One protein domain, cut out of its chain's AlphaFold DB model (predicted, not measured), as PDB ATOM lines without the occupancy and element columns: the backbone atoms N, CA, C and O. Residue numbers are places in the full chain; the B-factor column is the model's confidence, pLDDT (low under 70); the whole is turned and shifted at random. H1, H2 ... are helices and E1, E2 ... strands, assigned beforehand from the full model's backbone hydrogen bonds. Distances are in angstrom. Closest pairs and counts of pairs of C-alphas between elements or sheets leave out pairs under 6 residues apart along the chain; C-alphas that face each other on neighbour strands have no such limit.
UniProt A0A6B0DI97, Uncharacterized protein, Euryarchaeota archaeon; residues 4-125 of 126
ATOM      1  N   ASN A   4     -27.570 -34.398  16.773       80.19
ATOM      2  CA  ASN A   4     -28.834 -35.085  16.476       80.19
ATOM      3  C   ASN A   4     -28.729 -36.624  16.468       80.19
ATOM      4  O   ASN A   4     -29.744 -37.309  16.439       80.19
ATOM      5  N   GLU A   5     -27.514 -37.178  16.490       87.38
ATOM      6  CA  GLU A   5     -27.268 -38.624  16.622       87.38
ATOM      7  C   GLU A   5     -27.066 -39.044  18.086       87.38
ATOM      8  O   GLU A   5     -26.906 -40.227  18.389       87.38
ATOM      9  N   CYS A   6     -27.032 -38.082  19.014       91.38
ATOM     10  CA  CYS A   6     -26.872 -38.372  20.427       91.38
ATOM     11  C   CYS A   6     -28.174 -38.967  20.989       91.38
ATOM     12  O   CYS A   6     -29.203 -38.292  20.972       91.38
ATOM     13  N   PRO A   7     -28.142 -40.157  21.615       90.38
ATOM     14  CA  PRO A   7     -29.338 -40.763  22.209       90.38
ATOM     15  C   PRO A   7     -29.910 -39.962  23.392       90.38
ATOM     16  O   PRO A   7     -30.997 -40.258  23.874       90.38
ATOM     17  N   TYR A   8     -29.172 -38.959  23.877       91.56
ATOM     18  CA  TYR A   8     -29.584 -38.071  24.961       91.56
ATOM     19  C   TYR A   8     -29.866 -36.641  24.485       91.56
ATOM     20  O   TYR A   8     -29.942 -35.759  25.333       91.56
ATOM     21  N   PHE A   9     -29.979 -36.389  23.174       89.31
ATOM     22  CA  PHE A   9     -30.122 -35.036  22.620       89.31
ATOM     23  C   PHE A   9     -31.222 -34.220  23.326       89.31
ATOM     24  O   PHE A   9     -30.918 -33.176  23.892       89.31
ATOM     25  N   ASP A  10     -32.436 -34.766  23.440       86.81
ATOM     26  CA  ASP A  10     -33.579 -34.082  24.074       86.81
ATOM     27  C   ASP A  10     -33.685 -34.279  25.601       86.81
ATOM     28  O   ASP A  10     -34.641 -33.831  26.228       86.81
ATOM     29  N   SER A  11     -32.745 -34.996  26.230       91.50
ATOM     30  CA  SER A  11     -32.846 -35.383  27.653       91.50
ATOM     31  C   SER A  11     -31.583 -35.136  28.486       91.50
ATOM     32  O   SER A  11     -31.532 -35.467  29.678       91.50
ATOM     33  N   CYS A  12     -30.532 -34.578  27.882       92.94
ATOM     34  CA  CYS A  12     -29.286 -34.275  28.570       92.94
ATOM     35  C   CYS A  12     -29.376 -32.922  29.283       92.94
ATOM     36  O   CYS A  12     -29.186 -31.877  28.679       92.94
ATOM     37  N   ASN A  13     -29.557 -32.953  30.601       94.06
ATOM     38  CA  ASN A  13     -29.617 -31.741  31.429       94.06
ATOM     39  C   ASN A  13     -28.235 -31.274  31.923       94.06
ATOM     40  O   ASN A  13     -28.148 -30.600  32.944       94.06
ATOM     41  N   ALA A  14     -27.145 -31.715  31.291       95.69
ATOM     42  CA  ALA A  14     -25.797 -31.390  31.751       95.69
ATOM     43  C   ALA A  14     -25.431 -29.950  31.345       95.69
ATOM     44  O   ALA A  14     -25.351 -29.703  30.142       95.69
ATOM     45  N   PRO A  15     -25.124 -29.042  32.294       95.69
ATOM     46  CA  PRO A  15     -24.767 -27.652  31.980       95.69
ATOM     47  C   PRO A  15     -23.542 -27.535  31.069       95.69
ATOM     48  O   PRO A  15     -23.459 -26.656  30.221       95.69
ATOM     49  N   ILE A  16     -22.593 -28.464  31.215       96.00
ATOM     50  CA  ILE A  16     -21.415 -28.576  30.354       96.00
ATOM     51  C   ILE A  16     -21.553 -29.850  29.517       96.00
ATOM     52  O   ILE A  16     -21.085 -30.930  29.898       96.00
ATOM     53  N   CYS A  17     -22.230 -29.731  28.376       95.31
ATOM     54  CA  CYS A  17     -22.401 -30.822  27.422       95.31
ATOM     55  C   CYS A  17     -21.273 -30.817  26.365       95.31
ATOM     56  O   CYS A  17     -20.996 -29.776  25.775       95.31
ATOM     57  N   PRO A  18     -20.645 -31.968  26.049       94.56
ATOM     58  CA  PRO A  18     -19.627 -32.064  24.997       94.56
ATOM     59  C   PRO A  18     -20.089 -31.613  23.611       94.56
ATOM     60  O   PRO A  18     -19.277 -31.122  22.828       94.56
ATOM     61  N   LEU A  19     -21.378 -31.802  23.323       93.12
ATOM     62  CA  LEU A  19     -22.009 -31.478  22.045       93.12
ATOM     63  C   LEU A  19     -22.569 -30.052  21.999       93.12
ATOM     64  O   LEU A  19     -23.049 -29.641  20.949       93.12
ATOM     65  N   ASP A  20     -22.501 -29.306  23.102       91.62
ATOM     66  CA  ASP A  20     -22.888 -27.898  23.132       91.62
ATOM     67  C   ASP A  20     -21.720 -27.022  22.649       91.62
ATOM     68  O   ASP A  20     -20.564 -27.171  23.074       91.62
ATOM     69  N   GLU A  21     -22.015 -26.106  21.732       90.69
ATOM     70  CA  GLU A  21     -21.069 -25.133  21.193       90.69
ATOM     71  C   GLU A  21     -20.682 -24.081  22.242       90.69
ATOM     72  O   GLU A  21     -19.524 -23.670  22.302       90.69
ATOM     73  N   ASN A  22     -21.603 -23.721  23.141       91.88
ATOM     74  CA  ASN A  22     -21.416 -22.672  24.144       91.88
ATOM     75  C   ASN A  22     -20.870 -23.177  25.489       91.88
ATOM     76  O   ASN A  22     -20.723 -22.390  26.425       91.88
ATOM     77  N   LYS A  23     -20.492 -24.460  25.580       93.94
ATOM     78  CA  LYS A  23     -19.958 -25.101  26.800       93.94
ATOM     79  C   LYS A  23     -18.793 -24.361  27.469       93.94
ATOM     80  O   LYS A  23     -18.558 -24.550  28.656       93.94
ATOM     81  N   GLU A  24     -18.042 -23.545  26.728       93.12
ATOM     82  CA  GLU A  24     -16.923 -22.763  27.273       93.12
ATOM     83  C   GLU A  24     -17.374 -21.625  28.193       93.12
ATOM     84  O   GLU A  24     -16.612 -21.209  29.063       93.12
ATOM     85  N   LYS A  25     -18.605 -21.137  28.010       91.94
ATOM     86  CA  LYS A  25     -19.218 -20.080  28.827       91.94
ATOM     87  C   LYS A  25     -20.063 -20.643  29.970       91.94
ATOM     88  O   LYS A  25     -20.492 -19.888  30.835       91.94
ATOM     89  N   ALA A  26     -20.323 -21.948  29.957       93.88
ATOM     90  CA  ALA A  26     -21.123 -22.604  30.971       93.88
ATOM     91  C   ALA A  26     -20.343 -22.765  32.284       93.88
ATOM     92  O   ALA A  26     -19.135 -23.028  32.305       93.88
ATOM     93  N   ILE A  27     -21.079 -22.645  33.383       95.44
ATOM     94  CA  ILE A  27     -20.627 -22.974  34.731       95.44
ATOM     95  C   ILE A  27     -21.299 -24.271  35.181       95.44
ATOM     96  O   ILE A  27     -22.320 -24.676  34.629       95.44
ATOM     97  N   TRP A  28     -20.699 -24.945  36.157       97.69
ATOM     98  CA  TRP A  28     -21.220 -26.192  36.705       97.69
ATOM     99  C   TRP A  28     -21.027 -26.255  38.218       97.69
ATOM    100  O   TRP A  28     -19.920 -26.034  38.714       97.69
ATOM    101  N   TYR A  29     -22.079 -26.614  38.940       97.19
ATOM    102  CA  TYR A  29     -22.081 -26.868  40.376       97.19
ATOM    103  C   TYR A  29     -21.967 -28.363  40.681       97.19
ATOM    104  O   TYR A  29     -22.322 -29.231  39.888       97.19
ATOM    105  N   SER A  30     -21.429 -28.693  41.857       96.62
ATOM    106  CA  SER A  30     -21.034 -30.070  42.184       96.62
ATOM    107  C   SER A  30     -22.196 -31.056  42.400       96.62
ATOM    108  O   SER A  30     -21.975 -32.269  42.492       96.62
ATOM    109  N   ASP A  31     -23.415 -30.543  42.502       96.00
ATOM    110  CA  ASP A  31     -24.691 -31.244  42.623       96.00
ATOM    111  C   ASP A  31     -25.494 -31.279  41.308       96.00
ATOM    112  O   ASP A  31     -26.492 -31.996  41.220       96.00
ATOM    113  N   GLU A  32     -25.032 -30.591  40.262       97.31
ATOM    114  CA  GLU A  32     -25.689 -30.573  38.958       97.31
ATOM    115  C   GLU A  32     -25.412 -31.826  38.118       97.31
ATOM    116  O   GLU A  32     -24.472 -32.604  38.326       97.31
ATOM    117  N   ALA A  33     -26.248 -32.011  37.094       96.75
ATOM    118  CA  ALA A  33     -26.142 -33.132  36.180       96.75
ATOM    119  C   ALA A  33     -24.823 -33.120  35.385       96.75
ATOM    120  O   ALA A  33     -24.280 -32.084  35.007       96.75
ATOM    121  N   ILE A  34     -24.333 -34.321  35.081       97.31
ATOM    122  CA  ILE A  34     -23.152 -34.563  34.244       97.31
ATOM    123  C   ILE A  34     -23.613 -35.302  32.989       97.31
ATOM    124  O   ILE A  34     -24.535 -36.120  33.059       97.31
ATOM    125  N   CYS A  35     -22.958 -35.056  31.849       95.88
ATOM    126  CA  CYS A  35     -23.268 -35.755  30.604       95.88
ATOM    127  C   CYS A  35     -23.226 -37.284  30.802       95.88
ATOM    128  O   CYS A  35     -22.275 -37.844  31.363       95.88
ATOM    129  N   LYS A  36     -24.292 -37.959  30.353       91.50
ATOM    130  CA  LYS A  36     -24.496 -39.409  30.518       91.50
ATOM    131  C   LYS A  36     -23.988 -40.226  29.331       91.50
ATOM    132  O   LYS A  36     -23.852 -41.444  29.455       91.50
ATOM    133  N   ASN A  37     -23.707 -39.576  28.202       93.31
ATOM    134  CA  ASN A  37     -23.245 -40.256  27.001       93.31
ATOM    135  C   ASN A  37     -21.848 -40.864  27.235       93.31
ATOM    136  O   ASN A  37     -20.915 -40.186  27.674       93.31
ATOM    137  N   ARG A  38     -21.729 -42.170  26.975       91.44
ATOM    138  CA  ARG A  38     -20.523 -42.959  27.250       91.44
ATOM    139  C   ARG A  38     -19.378 -42.630  26.299       91.44
ATOM    140  O   ARG A  38     -18.234 -42.714  26.731       91.44
ATOM    141  N   ASP A  39     -19.676 -42.167  25.090       92.81
ATOM    142  CA  ASP A  39     -18.661 -41.809  24.091       92.81
ATOM    143  C   ASP A  39     -17.770 -40.654  24.564       92.81
ATOM    144  O   ASP A  39     -16.605 -40.547  24.193       92.81
ATOM    145  N   PHE A  40     -18.303 -39.810  25.452       93.88
ATOM    146  CA  PHE A  40     -17.598 -38.664  26.022       93.88
ATOM    147  C   PHE A  40     -17.089 -38.907  27.444       93.88
ATOM    148  O   PHE A  40     -16.538 -38.001  28.071       93.88
ATOM    149  N   PHE A  41     -17.242 -40.122  27.977       91.94
ATOM    150  CA  PHE A  41     -16.818 -40.441  29.341       91.94
ATOM    151  C   PHE A  41     -15.312 -40.256  29.548       91.94
ATOM    152  O   PHE A  41     -14.873 -39.969  30.665       91.94
ATOM    153  N   ASP A  42     -14.528 -40.403  28.479       93.88
ATOM    154  CA  ASP A  42     -13.084 -40.272  28.548       93.88
ATOM    155  C   ASP A  42     -12.561 -38.830  28.561       93.88
ATOM    156  O   ASP A  42     -11.378 -38.632  28.865       93.88
ATOM    157  N   LEU A  43     -13.423 -37.836  28.331       96.00
ATOM    158  CA  LEU A  43     -13.058 -36.424  28.414       96.00
ATOM    159  C   LEU A  43     -12.656 -36.046  29.842       96.00
ATOM    160  O   LEU A  43     -13.301 -36.432  30.822       96.00
ATOM    161  N   GLU A  44     -11.584 -35.265  29.968       95.38
ATOM    162  CA  GLU A  44     -11.006 -34.947  31.277       95.38
ATOM    163  C   GLU A  44     -11.987 -34.176  32.164       95.38
ATOM    164  O   GLU A  44     -12.151 -34.540  33.326       95.38
ATOM    165  N   TYR A  45     -12.717 -33.193  31.627       96.56
ATOM    166  CA  TYR A  45     -13.699 -32.457  32.427       96.56
ATOM    167  C   TYR A  45     -14.857 -33.341  32.913       96.56
ATOM    168  O   TYR A  45     -15.247 -33.213  34.070       96.56
ATOM    169  N   ILE A  46     -15.328 -34.313  32.118       96.94
ATOM    170  CA  ILE A  46     -16.351 -35.282  32.555       96.94
ATOM    171  C   ILE A  46     -15.813 -36.159  33.693       96.94
ATOM    172  O   ILE A  46     -16.486 -36.384  34.706       96.94
ATOM    173  N   LYS A  47     -14.569 -36.643  33.568       96.19
ATOM    174  CA  LYS A  47     -13.882 -37.393  34.633       96.19
ATOM    175  C   LYS A  47     -13.739 -36.556  35.903       96.19
ATOM    176  O   LYS A  47     -13.938 -37.076  37.003       96.19
ATOM    177  N   THR A  48     -13.390 -35.281  35.766       96.44
ATOM    178  CA  THR A  48     -13.230 -34.344  36.880       96.44
ATOM    179  C   THR A  48     -14.563 -34.045  37.562       96.44
ATOM    180  O   THR A  48     -14.642 -34.212  38.780       96.44
ATOM    181  N   GLN A  49     -15.628 -33.742  36.810       97.38
ATOM    182  CA  GLN A  49     -16.981 -33.550  37.348       97.38
ATOM    183  C   GLN A  49     -17.419 -34.761  38.178       97.38
ATOM    184  O   GLN A  49     -17.843 -34.613  39.320       97.38
ATOM    185  N   LYS A  50     -17.219 -35.989  37.677       96.38
ATOM    186  CA  LYS A  50     -17.582 -37.213  38.417       96.38
ATOM    187  C   LYS A  50     -16.797 -37.389  39.717       96.38
ATOM    188  O   LYS A  50     -17.357 -37.836  40.719       96.38
ATOM    189  N   LYS A  51     -15.504 -37.047  39.724       95.75
ATOM    190  CA  LYS A  51     -14.685 -37.072  40.947       95.75
ATOM    191  C   LYS A  51     -15.174 -36.036  41.958       95.75
ATOM    192  O   LYS A  51     -15.298 -36.373  43.132       95.75
ATOM    193  N   ILE A  52     -15.471 -34.816  41.510       97.00
ATOM    194  CA  ILE A  52     -15.974 -33.735  42.366       97.00
ATOM    195  C   ILE A  52     -17.357 -34.090  42.921       97.00
ATOM    196  O   ILE A  52     -17.535 -34.047  44.133       97.00
ATOM    197  N   ALA A  53     -18.287 -34.558  42.088       96.75
ATOM    198  CA  ALA A  53     -19.614 -34.996  42.521       96.75
ATOM    199  C   ALA A  53     -19.539 -36.132  43.555       96.75
ATOM    200  O   ALA A  53     -20.327 -36.183  44.495       96.75
ATOM    201  N   LYS A  54     -18.557 -37.043  43.438       96.12
ATOM    202  CA  LYS A  54     -18.315 -38.071  44.463       96.12
ATOM    203  C   LYS A  54     -17.853 -37.463  45.792       96.12
ATOM    204  O   LYS A  54     -18.310 -37.917  46.833       96.12
ATOM    205  N   VAL A  55     -16.963 -36.474  45.754       96.19
ATOM    206  CA  VAL A  55     -16.476 -35.761  46.948       96.19
ATOM    207  C   VAL A  55     -17.579 -34.911  47.583       96.19
ATOM    208  O   VAL A  55     -17.676 -34.871  48.806       96.19
ATOM    209  N   ASN A  56     -18.449 -34.300  46.776       96.69
ATOM    210  CA  ASN A  56     -19.570 -33.496  47.257       96.69
ATOM    211  C   ASN A  56     -20.479 -34.275  48.219       96.69
ATOM    212  O   ASN A  56     -20.839 -33.761  49.274       96.69
ATOM    213  N   LYS A  57     -20.734 -35.560  47.927       94.69
ATOM    214  CA  LYS A  57     -21.553 -36.447  48.773       94.69
ATOM    215  C   LYS A  57     -21.094 -36.529  50.231       94.69
ATOM    216  O   LYS A  57     -21.911 -36.842  51.088       94.69
ATOM    217  N   THR A  58     -19.809 -36.306  50.512       94.75
ATOM    218  CA  THR A  58     -19.249 -36.401  51.870       94.75
ATOM    219  C   THR A  58     -18.704 -35.082  52.406       94.75
ATOM    220  O   THR A  58     -18.566 -34.943  53.617       94.75
ATOM    221  N   HIS A  59     -18.370 -34.123  51.538       93.75
ATOM    222  CA  HIS A  59     -17.649 -32.907  51.928       93.75
ATOM    223  C   HIS A  59     -18.349 -31.595  51.566       93.75
ATOM    224  O   HIS A  59     -17.776 -30.546  51.845       93.75
ATOM    225  N   ASN A  60     -19.563 -31.634  50.999       93.88
ATOM    226  CA  ASN A  60     -20.362 -30.447  50.673       93.88
ATOM    227  C   ASN A  60     -19.554 -29.394  49.886       93.88
ATOM    228  O   ASN A  60     -19.158 -28.349  50.408       93.88
ATOM    229  N   VAL A  61     -19.235 -29.726  48.638       96.12
ATOM    230  CA  VAL A  61     -18.423 -28.891  47.749       96.12
ATOM    231  C   VAL A  61     -19.270 -27.718  47.260       96.12
ATOM    232  O   VAL A  61     -20.279 -27.912  46.587       96.12
ATOM    233  N   LYS A  62     -18.833 -26.498  47.563       95.19
ATOM    234  CA  LYS A  62     -19.521 -25.254  47.215       95.19
ATOM    235  C   LYS A  62     -18.846 -24.542  46.050       95.19
ATOM    236  O   LYS A  62     -17.679 -24.797  45.739       95.19
ATOM    237  N   GLY A  63     -19.580 -23.592  45.477       95.19
ATOM    238  CA  GLY A  63     -19.131 -22.772  44.362       95.19
ATOM    239  C   GLY A  63     -19.233 -23.488  43.019       95.19
ATOM    240  O   GLY A  63     -19.440 -24.703  42.950       95.19
ATOM    241  N   TYR A  64     -19.070 -22.713  41.955       96.19
ATOM    242  CA  TYR A  64     -19.134 -23.207  40.590       96.19
ATOM    243  C   TYR A  64     -17.747 -23.533  40.039       96.19
ATOM    244  O   TYR A  64     -16.710 -23.060  40.512       96.19
ATOM    245  N   PHE A  65     -17.731 -24.344  38.993       97.19
ATOM    246  CA  PHE A  65     -16.546 -24.688  38.232       97.19
ATOM    247  C   PHE A  65     -16.774 -24.340  36.766       97.19
ATOM    248  O   PHE A  65     -17.833 -24.621  36.209       97.19
ATOM    249  N   THR A  66     -15.765 -23.762  36.128       96.75
ATOM    250  CA  THR A  66     -15.770 -23.510  34.687       96.75
ATOM    251  C   THR A  66     -15.207 -24.709  33.931       96.75
ATOM    252  O   THR A  66     -14.504 -25.562  34.489       96.75
ATOM    253  N   LEU A  67     -15.437 -24.754  32.618       96.38
ATOM    254  CA  LEU A  67     -14.836 -25.780  31.769       96.38
ATOM    255  C   LEU A  67     -13.301 -25.802  31.879       96.38
ATOM    256  O   LEU A  67     -12.713 -26.882  31.937       96.38
ATOM    257  N   LYS A  68     -12.641 -24.639  31.958       95.00
ATOM    258  CA  LYS A  68     -11.175 -24.548  32.070       95.00
ATOM    259  C   LYS A  68     -10.654 -25.161  33.367       95.00
ATOM    260  O   LYS A  68      -9.643 -25.860  33.335       95.00
ATOM    261  N   MET A  69     -11.350 -24.947  34.485       95.69
ATOM    262  CA  MET A  69     -11.017 -25.564  35.775       95.69
ATOM    263  C   MET A  69     -11.152 -27.090  35.722       95.69
ATOM    264  O   MET A  69     -10.315 -27.822  36.252       95.69
ATOM    265  N   LEU A  70     -12.213 -27.578  35.075       96.62
ATOM    266  CA  LEU A  70     -12.537 -29.003  35.016       96.62
ATOM    267  C   LEU A  70     -11.663 -29.765  34.013       96.62
ATOM    268  O   LEU A  70     -11.311 -30.923  34.255       96.62
ATOM    269  N   ASN A  71     -11.288 -29.130  32.899       95.50
ATOM    270  CA  ASN A  71     -10.545 -29.738  31.794       95.50
ATOM    271  C   ASN A  71      -9.028 -29.821  32.056       95.50
ATOM    272  O   ASN A  71      -8.204 -29.600  31.168       95.50
ATOM    273  N   GLN A  72      -8.648 -30.135  33.293       91.06
ATOM    274  CA  GLN A  72      -7.263 -30.270  33.724       91.06
ATOM    275  C   GLN A  72      -7.051 -31.544  34.538       91.06
ATOM    276  O   GLN A  72      -7.901 -31.986  35.310       91.06
ATOM    277  N   LYS A  73      -5.857 -32.128  34.402       91.31
ATOM    278  CA  LYS A  73      -5.454 -33.321  35.155       91.31
ATOM    279  C   LYS A  73      -5.032 -32.952  36.571       91.31
ATOM    280  O   LYS A  73      -3.842 -32.861  36.862       91.31
ATOM    281  N   ILE A  74      -6.010 -32.766  37.447       92.19
ATOM    282  CA  ILE A  74      -5.800 -32.399  38.852       92.19
ATOM    283  C   ILE A  74      -6.121 -33.556  39.809       92.19
ATOM    284  O   ILE A  74      -6.878 -34.479  39.490       92.19
ATOM    285  N   ILE A  75      -5.542 -33.516  41.014       89.50
ATOM    286  CA  ILE A  75      -5.958 -34.400  42.112       89.50
ATOM    287  C   ILE A  75      -7.124 -33.737  42.827       89.50
ATOM    288  O   ILE A  75      -6.954 -32.717  43.490       89.50
ATOM    289  N   ILE A  76      -8.279 -34.388  42.766       92.19
ATOM    290  CA  ILE A  76      -9.437 -34.013  43.567       92.19
ATOM    291  C   ILE A  76      -9.263 -34.583  44.977       92.19
ATOM    292  O   ILE A  76      -9.082 -35.791  45.144       92.19
ATOM    293  N   ARG A  77      -9.273 -33.702  45.981       89.31
ATOM    294  CA  ARG A  77      -9.206 -34.035  47.415       89.31
ATOM    295  C   ARG A  77     -10.476 -33.552  48.120       89.31
ATOM    296  O   ARG A  77     -11.230 -32.777  47.544       89.31
ATOM    297  N   SER A  78     -10.671 -33.961  49.371       88.44
ATOM    298  CA  SER A  78     -11.826 -33.578  50.201       88.44
ATOM    299  C   SER A  78     -12.030 -32.064  50.348       88.44
ATOM    300  O   SER A  78     -13.160 -31.617  50.463       88.44
ATOM    301  N   GLY A  79     -10.955 -31.271  50.306       89.75
ATOM    302  CA  GLY A  79     -11.011 -29.807  50.408       89.75
ATOM    303  C   GLY A  79     -11.188 -29.054  49.084       89.75
ATOM    304  O   GLY A  79     -10.920 -27.855  49.050       89.75
ATOM    305  N   ILE A  80     -11.549 -29.728  47.986       94.69
ATOM    306  CA  ILE A  80     -11.813 -29.050  46.708       94.69
ATOM    307  C   ILE A  80     -13.039 -28.140  46.846       94.69
ATOM    308  O   ILE A  80     -14.040 -28.540  47.431       94.69
ATOM    309  N   GLN A  81     -12.954 -26.924  46.320       95.88
ATOM    310  CA  GLN A  81     -14.042 -25.944  46.302       95.88
ATOM    311  C   GLN A  81     -14.012 -25.217  44.958       95.88
ATOM    312  O   GLN A  81     -12.934 -25.089  44.370       95.88
ATOM    313  N   GLY A  82     -15.173 -24.798  44.468       95.00
ATOM    314  CA  GLY A  82     -15.322 -23.980  43.269       95.00
ATOM    315  C   GLY A  82     -15.081 -22.497  43.548       95.00
ATOM    316  O   GLY A  82     -14.629 -22.111  44.629       95.00
ATOM    317  N   ILE A  83     -15.380 -21.665  42.556       95.00
ATOM    318  CA  ILE A  83     -15.418 -20.209  42.695       95.00
ATOM    319  C   ILE A  83     -16.730 -19.822  43.380       95.00
ATOM    320  O   ILE A  83     -17.783 -20.383  43.083       95.00
ATOM    321  N   ASN A  84     -16.665 -18.880  44.320       91.38
ATOM    322  CA  ASN A  84     -17.851 -18.356  44.988       91.38
ATOM    323  C   ASN A  84     -18.437 -17.183  44.182       91.38
ATOM    324  O   ASN A  84     -17.739 -16.191  43.976       91.38
ATOM    325  N   GLU A  85     -19.695 -17.306  43.754       84.44
ATOM    326  CA  GLU A  85     -20.424 -16.303  42.961       84.44
ATOM    327  C   GLU A  85     -20.635 -14.987  43.725       84.44
ATOM    328  O   GLU A  85     -20.550 -13.916  43.133       84.44
ATOM    329  N   ASP A  86     -20.773 -15.046  45.052       85.62
ATOM    330  CA  ASP A  86     -20.988 -13.862  45.898       85.62
ATOM    331  C   ASP A  86     -19.724 -13.003  46.088       85.62
ATOM    332  O   ASP A  86     -19.722 -12.016  46.830       85.62
ATOM    333  N   THR A  87     -18.600 -13.395  45.483       79.56
ATOM    334  CA  THR A  87     -17.343 -12.666  45.647       79.56
ATOM    335  C   THR A  87     -17.366 -11.414  44.764       79.56
ATOM    336  O   THR A  87     -17.479 -11.546  43.551       79.56
ATOM    337  N   PRO A  88     -17.146 -10.200  45.305       78.25
ATOM    338  CA  PRO A  88     -17.149  -8.964  44.513       78.25
ATOM    339  C   PRO A  88     -15.916  -8.813  43.596       78.25
ATOM    340  O   PRO A  88     -15.706  -7.764  42.993       78.25
ATOM    341  N   ILE A  89     -15.060  -9.837  43.533       82.12
ATOM    342  CA  ILE A  89     -13.847  -9.887  42.714       82.12
ATOM    343  C   ILE A  89     -14.217 -10.463  41.349       82.12
ATOM    344  O   ILE A  89     -15.013 -11.395  41.270       82.12
ATOM    345  N   ASP A  90     -13.588  -9.962  40.286       84.81
ATOM    346  CA  ASP A  90     -13.765 -10.491  38.933       84.81
ATOM    347  C   ASP A  90     -13.563 -12.019  38.884       84.81
ATOM    348  O   ASP A  90     -12.515 -12.552  39.272       84.81
ATOM    349  N   SER A  91     -14.575 -12.714  38.362       83.06
ATOM    350  CA  SER A  91     -14.587 -14.162  38.139       83.06
ATOM    351  C   SER A  91     -13.352 -14.690  37.395       83.06
ATOM    352  O   SER A  91     -12.871 -15.779  37.711       83.06
ATOM    353  N   SER A  92     -12.783 -13.907  36.476       86.94
ATOM    354  CA  SER A  92     -11.587 -14.265  35.704       86.94
ATOM    355  C   SER A  92     -10.355 -14.374  36.605       86.94
ATOM    356  O   SER A  92      -9.572 -15.317  36.498       86.94
ATOM    357  N   ILE A  93     -10.212 -13.450  37.559       90.38
ATOM    358  CA  ILE A  93      -9.110 -13.452  38.530       90.38
ATOM    359  C   ILE A  93      -9.255 -14.643  39.484       90.38
ATOM    360  O   ILE A  93      -8.270 -15.300  39.836       90.38
ATOM    361  N   LEU A  94     -10.486 -14.945  39.907       91.81
ATOM    362  CA  LEU A  94     -10.768 -16.096  40.765       91.81
ATOM    363  C   LEU A  94     -10.480 -17.419  40.046       91.81
ATOM    364  O   LEU A  94      -9.874 -18.310  40.648       91.81
ATOM    365  N   GLU A  95     -10.831 -17.524  38.761       93.00
ATOM    366  CA  GLU A  95     -10.484 -18.662  37.905       93.00
ATOM    367  C   GLU A  95      -8.965 -18.840  37.830       93.00
ATOM    368  O   GLU A  95      -8.455 -19.915  38.150       93.00
ATOM    369  N   GLU A  96      -8.212 -17.788  37.502       92.88
ATOM    370  CA  GLU A  96      -6.748 -17.858  37.433       92.88
ATOM    371  C   GLU A  96      -6.110 -18.277  38.761       92.88
ATOM    372  O   GLU A  96      -5.218 -19.133  38.796       92.88
ATOM    373  N   ASN A  97      -6.576 -17.711  39.876       92.94
ATOM    374  CA  ASN A  97      -6.097 -18.072  41.207       92.94
ATOM    375  C   ASN A  97      -6.387 -19.539  41.532       92.94
ATOM    376  O   ASN A  97      -5.530 -20.244  42.083       92.94
ATOM    377  N   TRP A  98      -7.567 -20.027  41.154       94.25
ATOM    378  CA  TRP A  98      -7.926 -21.423  41.330       94.25
ATOM    379  C   TRP A  98      -7.019 -22.348  40.513       94.25
ATOM    380  O   TRP A  98      -6.508 -23.331  41.056       94.25
ATOM    381  N   LEU A  99      -6.755 -22.008  39.247       92.81
ATOM    382  CA  LEU A  99      -5.870 -22.763  38.353       92.81
ATOM    383  C   LEU A  99      -4.425 -22.794  38.875       92.81
ATOM    384  O   LEU A  99      -3.762 -23.832  38.849       92.81
ATOM    385  N   ARG A 100      -3.936 -21.675  39.421       91.94
ATOM    386  CA  ARG A 100      -2.604 -21.594  40.047       91.94
ATOM    387  C   ARG A 100      -2.478 -22.500  41.269       91.94
ATOM    388  O   ARG A 100      -1.412 -23.089  41.472       91.94
ATOM    389  N   LYS A 101      -3.547 -22.611  42.065       91.12
ATOM    390  CA  LYS A 101      -3.621 -23.484  43.246       91.12
ATOM    391  C   LYS A 101      -3.730 -24.963  42.860       91.12
ATOM    392  O   LYS A 101      -3.127 -25.810  43.519       91.12
ATOM    393  N   HIS A 102      -4.451 -25.277  41.788       91.12
ATOM    394  CA  HIS A 102      -4.714 -26.643  41.331       91.12
ATOM    395  C   HIS A 102      -3.961 -26.948  40.038       91.12
ATOM    396  O   HIS A 102      -4.551 -27.163  38.985       91.12
ATOM    397  N   ARG A 103      -2.628 -26.990  40.123       88.50
ATOM    398  CA  ARG A 103      -1.800 -27.224  38.936       88.50
ATOM    399  C   ARG A 103      -2.041 -28.614  38.333       88.50
ATOM    400  O   ARG A 103      -2.122 -29.594  39.086       88.50
ATOM    401  N   PRO A 104      -2.068 -28.723  36.992       89.94
ATOM    402  CA  PRO A 104      -2.061 -30.005  36.312       89.94
ATOM    403  C   PRO A 104      -0.854 -30.845  36.721       89.94
ATOM    404  O   PRO A 104       0.249 -30.341  36.934       89.94
ATOM    405  N   ILE A 105      -1.068 -32.147  36.809       89.25
ATOM    406  CA  ILE A 105      -0.060 -33.092  37.269       89.25
ATOM    407  C   ILE A 105       0.485 -33.855  36.071       89.25
ATOM    408  O   ILE A 105      -0.265 -34.250  35.173       89.25
ATOM    409  N   SER A 106       1.796 -34.089  36.070       88.62
ATOM    410  CA  SER A 106       2.442 -34.860  35.014       88.62
ATOM    411  C   SER A 106       1.960 -36.314  35.000       88.62
ATOM    412  O   SER A 106       1.573 -36.892  36.024       88.62
ATOM    413  N   LYS A 107       2.017 -36.937  33.818       86.19
ATOM    414  CA  LYS A 107       1.680 -38.358  33.642       86.19
ATOM    415  C   LYS A 107       2.524 -39.255  34.554       86.19
ATOM    416  O   LYS A 107       1.988 -40.187  35.142       86.19
ATOM    417  N   GLU A 108       3.800 -38.924  34.730       88.12
ATOM    418  CA  GLU A 108       4.729 -39.658  35.595       88.12
ATOM    419  C   GLU A 108       4.279 -39.675  37.058       88.12
ATOM    420  O   GLU A 108       4.270 -40.726  37.696       88.12
ATOM    421  N   VAL A 109       3.848 -38.530  37.597       87.56
ATOM    422  CA  VAL A 109       3.369 -38.450  38.985       87.56
ATOM    423  C   VAL A 109       2.064 -39.228  39.159       87.56
ATOM    424  O   VAL A 109       1.863 -39.864  40.197       87.56
ATOM    425  N   ILE A 110       1.180 -39.208  38.155       86.06
ATOM    426  CA  ILE A 110      -0.053 -40.007  38.162       86.06
ATOM    427  C   ILE A 110       0.285 -41.502  38.173       86.06
ATOM    428  O   ILE A 110      -0.275 -42.243  38.981       86.06
ATOM    429  N   GLU A 111       1.219 -41.938  37.330       89.50
ATOM    430  CA  GLU A 111       1.596 -43.346  37.224       89.50
ATOM    431  C   GLU A 111       2.305 -43.845  38.485       89.50
ATOM    432  O   GLU A 111       1.917 -44.861  39.058       89.50
ATOM    433  N   LYS A 112       3.244 -43.061  39.026       91.31
ATOM    434  CA  LYS A 112       3.903 -43.368  40.303       91.31
ATOM    435  C   LYS A 112       2.889 -43.572  41.432       91.31
ATOM    436  O   LYS A 112       3.027 -44.490  42.237       91.31
ATOM    437  N   ARG A 113       1.832 -42.754  41.485       86.25
ATOM    438  CA  ARG A 113       0.747 -42.917  42.467       86.25
ATOM    439  C   ARG A 113      -0.063 -44.188  42.237       86.25
ATOM    440  O   ARG A 113      -0.394 -44.852  43.214       86.25
ATOM    441  N   ARG A 114      -0.375 -44.539  40.986       88.19
ATOM    442  CA  ARG A 114      -1.086 -45.787  40.658       88.19
ATOM    443  C   ARG A 114      -0.298 -47.011  41.108       88.19
ATOM    444  O   ARG A 114      -0.859 -47.860  41.793       88.19
ATOM    445  N   VAL A 115       0.999 -47.052  40.799       92.00
ATOM    446  CA  VAL A 115       1.903 -48.124  41.237       92.00
ATOM    447  C   VAL A 115       1.938 -48.215  42.763       92.00
ATOM    448  O   VAL A 115       1.787 -49.303  43.313       92.00
ATOM    449  N   ASN A 116       2.066 -47.082  43.461       91.38
ATOM    450  CA  ASN A 116       2.073 -47.063  44.925       91.38
ATOM    451  C   ASN A 116       0.757 -47.577  45.531       91.38
ATOM    452  O   ASN A 116       0.790 -48.332  46.497       91.38
ATOM    453  N   MET A 117      -0.394 -47.209  44.956       87.38
ATOM    454  CA  MET A 117      -1.700 -47.699  45.416       87.38
ATOM    455  C   MET A 117      -1.882 -49.197  45.159       87.38
ATOM    456  O   MET A 117      -2.448 -49.884  46.004       87.38
ATOM    457  N   LYS A 118      -1.391 -49.710  44.021       89.94
ATOM    458  CA  LYS A 118      -1.418 -51.147  43.717       89.94
ATOM    459  C   LYS A 118      -0.618 -51.936  44.757       89.94
ATOM    460  O   LYS A 118      -1.164 -52.853  45.357       89.94
ATOM    461  N   LYS A 119       0.607 -51.492  45.051       90.50
ATOM    462  CA  LYS A 119       1.452 -52.085  46.101       90.50
ATOM    463  C   LYS A 119       0.785 -52.042  47.479       90.50
ATOM    464  O   LYS A 119       0.811 -53.026  48.200       90.50
ATOM    465  N   ALA A 120       0.168 -50.917  47.846       88.38
ATOM    466  CA  ALA A 120      -0.522 -50.791  49.132       88.38
ATOM    467  C   ALA A 120      -1.711 -51.758  49.262       88.38
ATOM    468  O   ALA A 120      -1.967 -52.264  50.349       88.38
ATOM    469  N   ARG A 121      -2.422 -52.027  48.160       86.75
ATOM    470  CA  ARG A 121      -3.519 -52.998  48.138       86.75
ATOM    471  C   ARG A 121      -3.019 -54.434  48.297       86.75
ATOM    472  O   ARG A 121      -3.587 -55.162  49.097       86.75
ATOM    473  N   GLU A 122      -1.949 -54.802  47.596       87.88
ATOM    474  CA  GLU A 122      -1.324 -56.133  47.697       87.88
ATOM    475  C   GLU A 122      -0.845 -56.449  49.127       87.88
ATOM    476  O   GLU A 122      -0.880 -57.595  49.546       87.88
ATOM    477  N   VAL A 123      -0.447 -55.437  49.908       86.19
ATOM    478  CA  VAL A 123      -0.065 -55.609  51.326       86.19
ATOM    479  C   VAL A 123      -1.276 -55.815  52.254       86.19
ATOM    480  O   VAL A 123      -1.134 -56.408  53.318       86.19
ATOM    481  N   LEU A 124      -2.457 -55.305  51.886       75.19
ATOM    482  CA  LEU A 124      -3.683 -55.381  52.697       75.19
ATOM    483  C   LEU A 124      -4.530 -56.632  52.416       75.19
ATOM    484  O   LEU A 124      -5.390 -56.964  53.227       75.19
ATOM    485  N   GLU A 125      -4.295 -57.304  51.290       66.81
ATOM    486  CA  GLU A 125      -4.918 -58.575  50.902       66.81
ATOM    487  C   GLU A 125      -3.841 -59.693  50.909       66.81
ATOM    488  O   GLU A 125      -3.446 -60.123  49.824       66.81
TER     489      GLU A 125
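AT A GLANCE: This is residues 4 to 125 of the 126 residues of an uncharacterized protein of Euryarchaeota archaeon (UniProt A0A6B0DI97). A small body, made largely of long loops gathered about helix H1, short H2 and a two-strand ribbon, E1 and E2, has H3 at its rim and one long helical arm. That arm is H4, whose residues 111 to 124 stick out free of the body together with residue 125. The printed part has 122 residues, with E1, H1, E2, H2, H3 and H4 in that order; E1 and E2 are antiparallel. The class is mostly helix, though under half of the residues, 55, are in named elements. The whole is only just compact, close to loose, with a radius of gyration of the C-alphas of 16.2 A and spans of 47 by 41 by 27 A.

IN THESE COORDINATES: Residues 4 to 26 hold no named element. E1 is residues 27 to 29, 7.0 A long, with C-alpha 27 at (-20.627, -22.974, 34.731). H1 is residues 44 to 59, 21.8 A. E2 is residues 64 to 66, 6.8 A, and H2 is residues 67 to 70, 5.1 A. H3 is residues 91 to 101, 15.3 A. H4 is residues 107 to 124, 26.1 A, ending with C-alpha 124 at (-3.683, -55.381, 52.697).

HOW THE PARTS SIT: E1 and E2 are antiparallel at 141 degrees, with N 28 and O 65 within hydrogen-bond range at 2.9 A. E1 and H1 are near each other, with 5 pairs of C-alphas within 10 A. H1 touches H2 with residues 44 to 49 alone; the closest C-alphas, of Tyr 45 and Leu 70, are 4.5 A apart. H2 and H3 only just touch, with 3 pairs of C-alphas within 8 A, the closest those of Met 69 and Leu 99, 6.4 A. H4 is apart from H1, H2, H3, E1 and E2. Every O i to N i+4 pair is within hydrogen-bond range in H3 and H4, and 10 of 12 in H1; H2 is too short for such a pair.

THE WHOLE: The C-alphas farthest apart, of Pro 88 and Glu 125, are 51.5 A apart. The printed part has no cut. The links E1 to H1 and H2 to H3 are long. Residue 125 alone has pLDDT under 70.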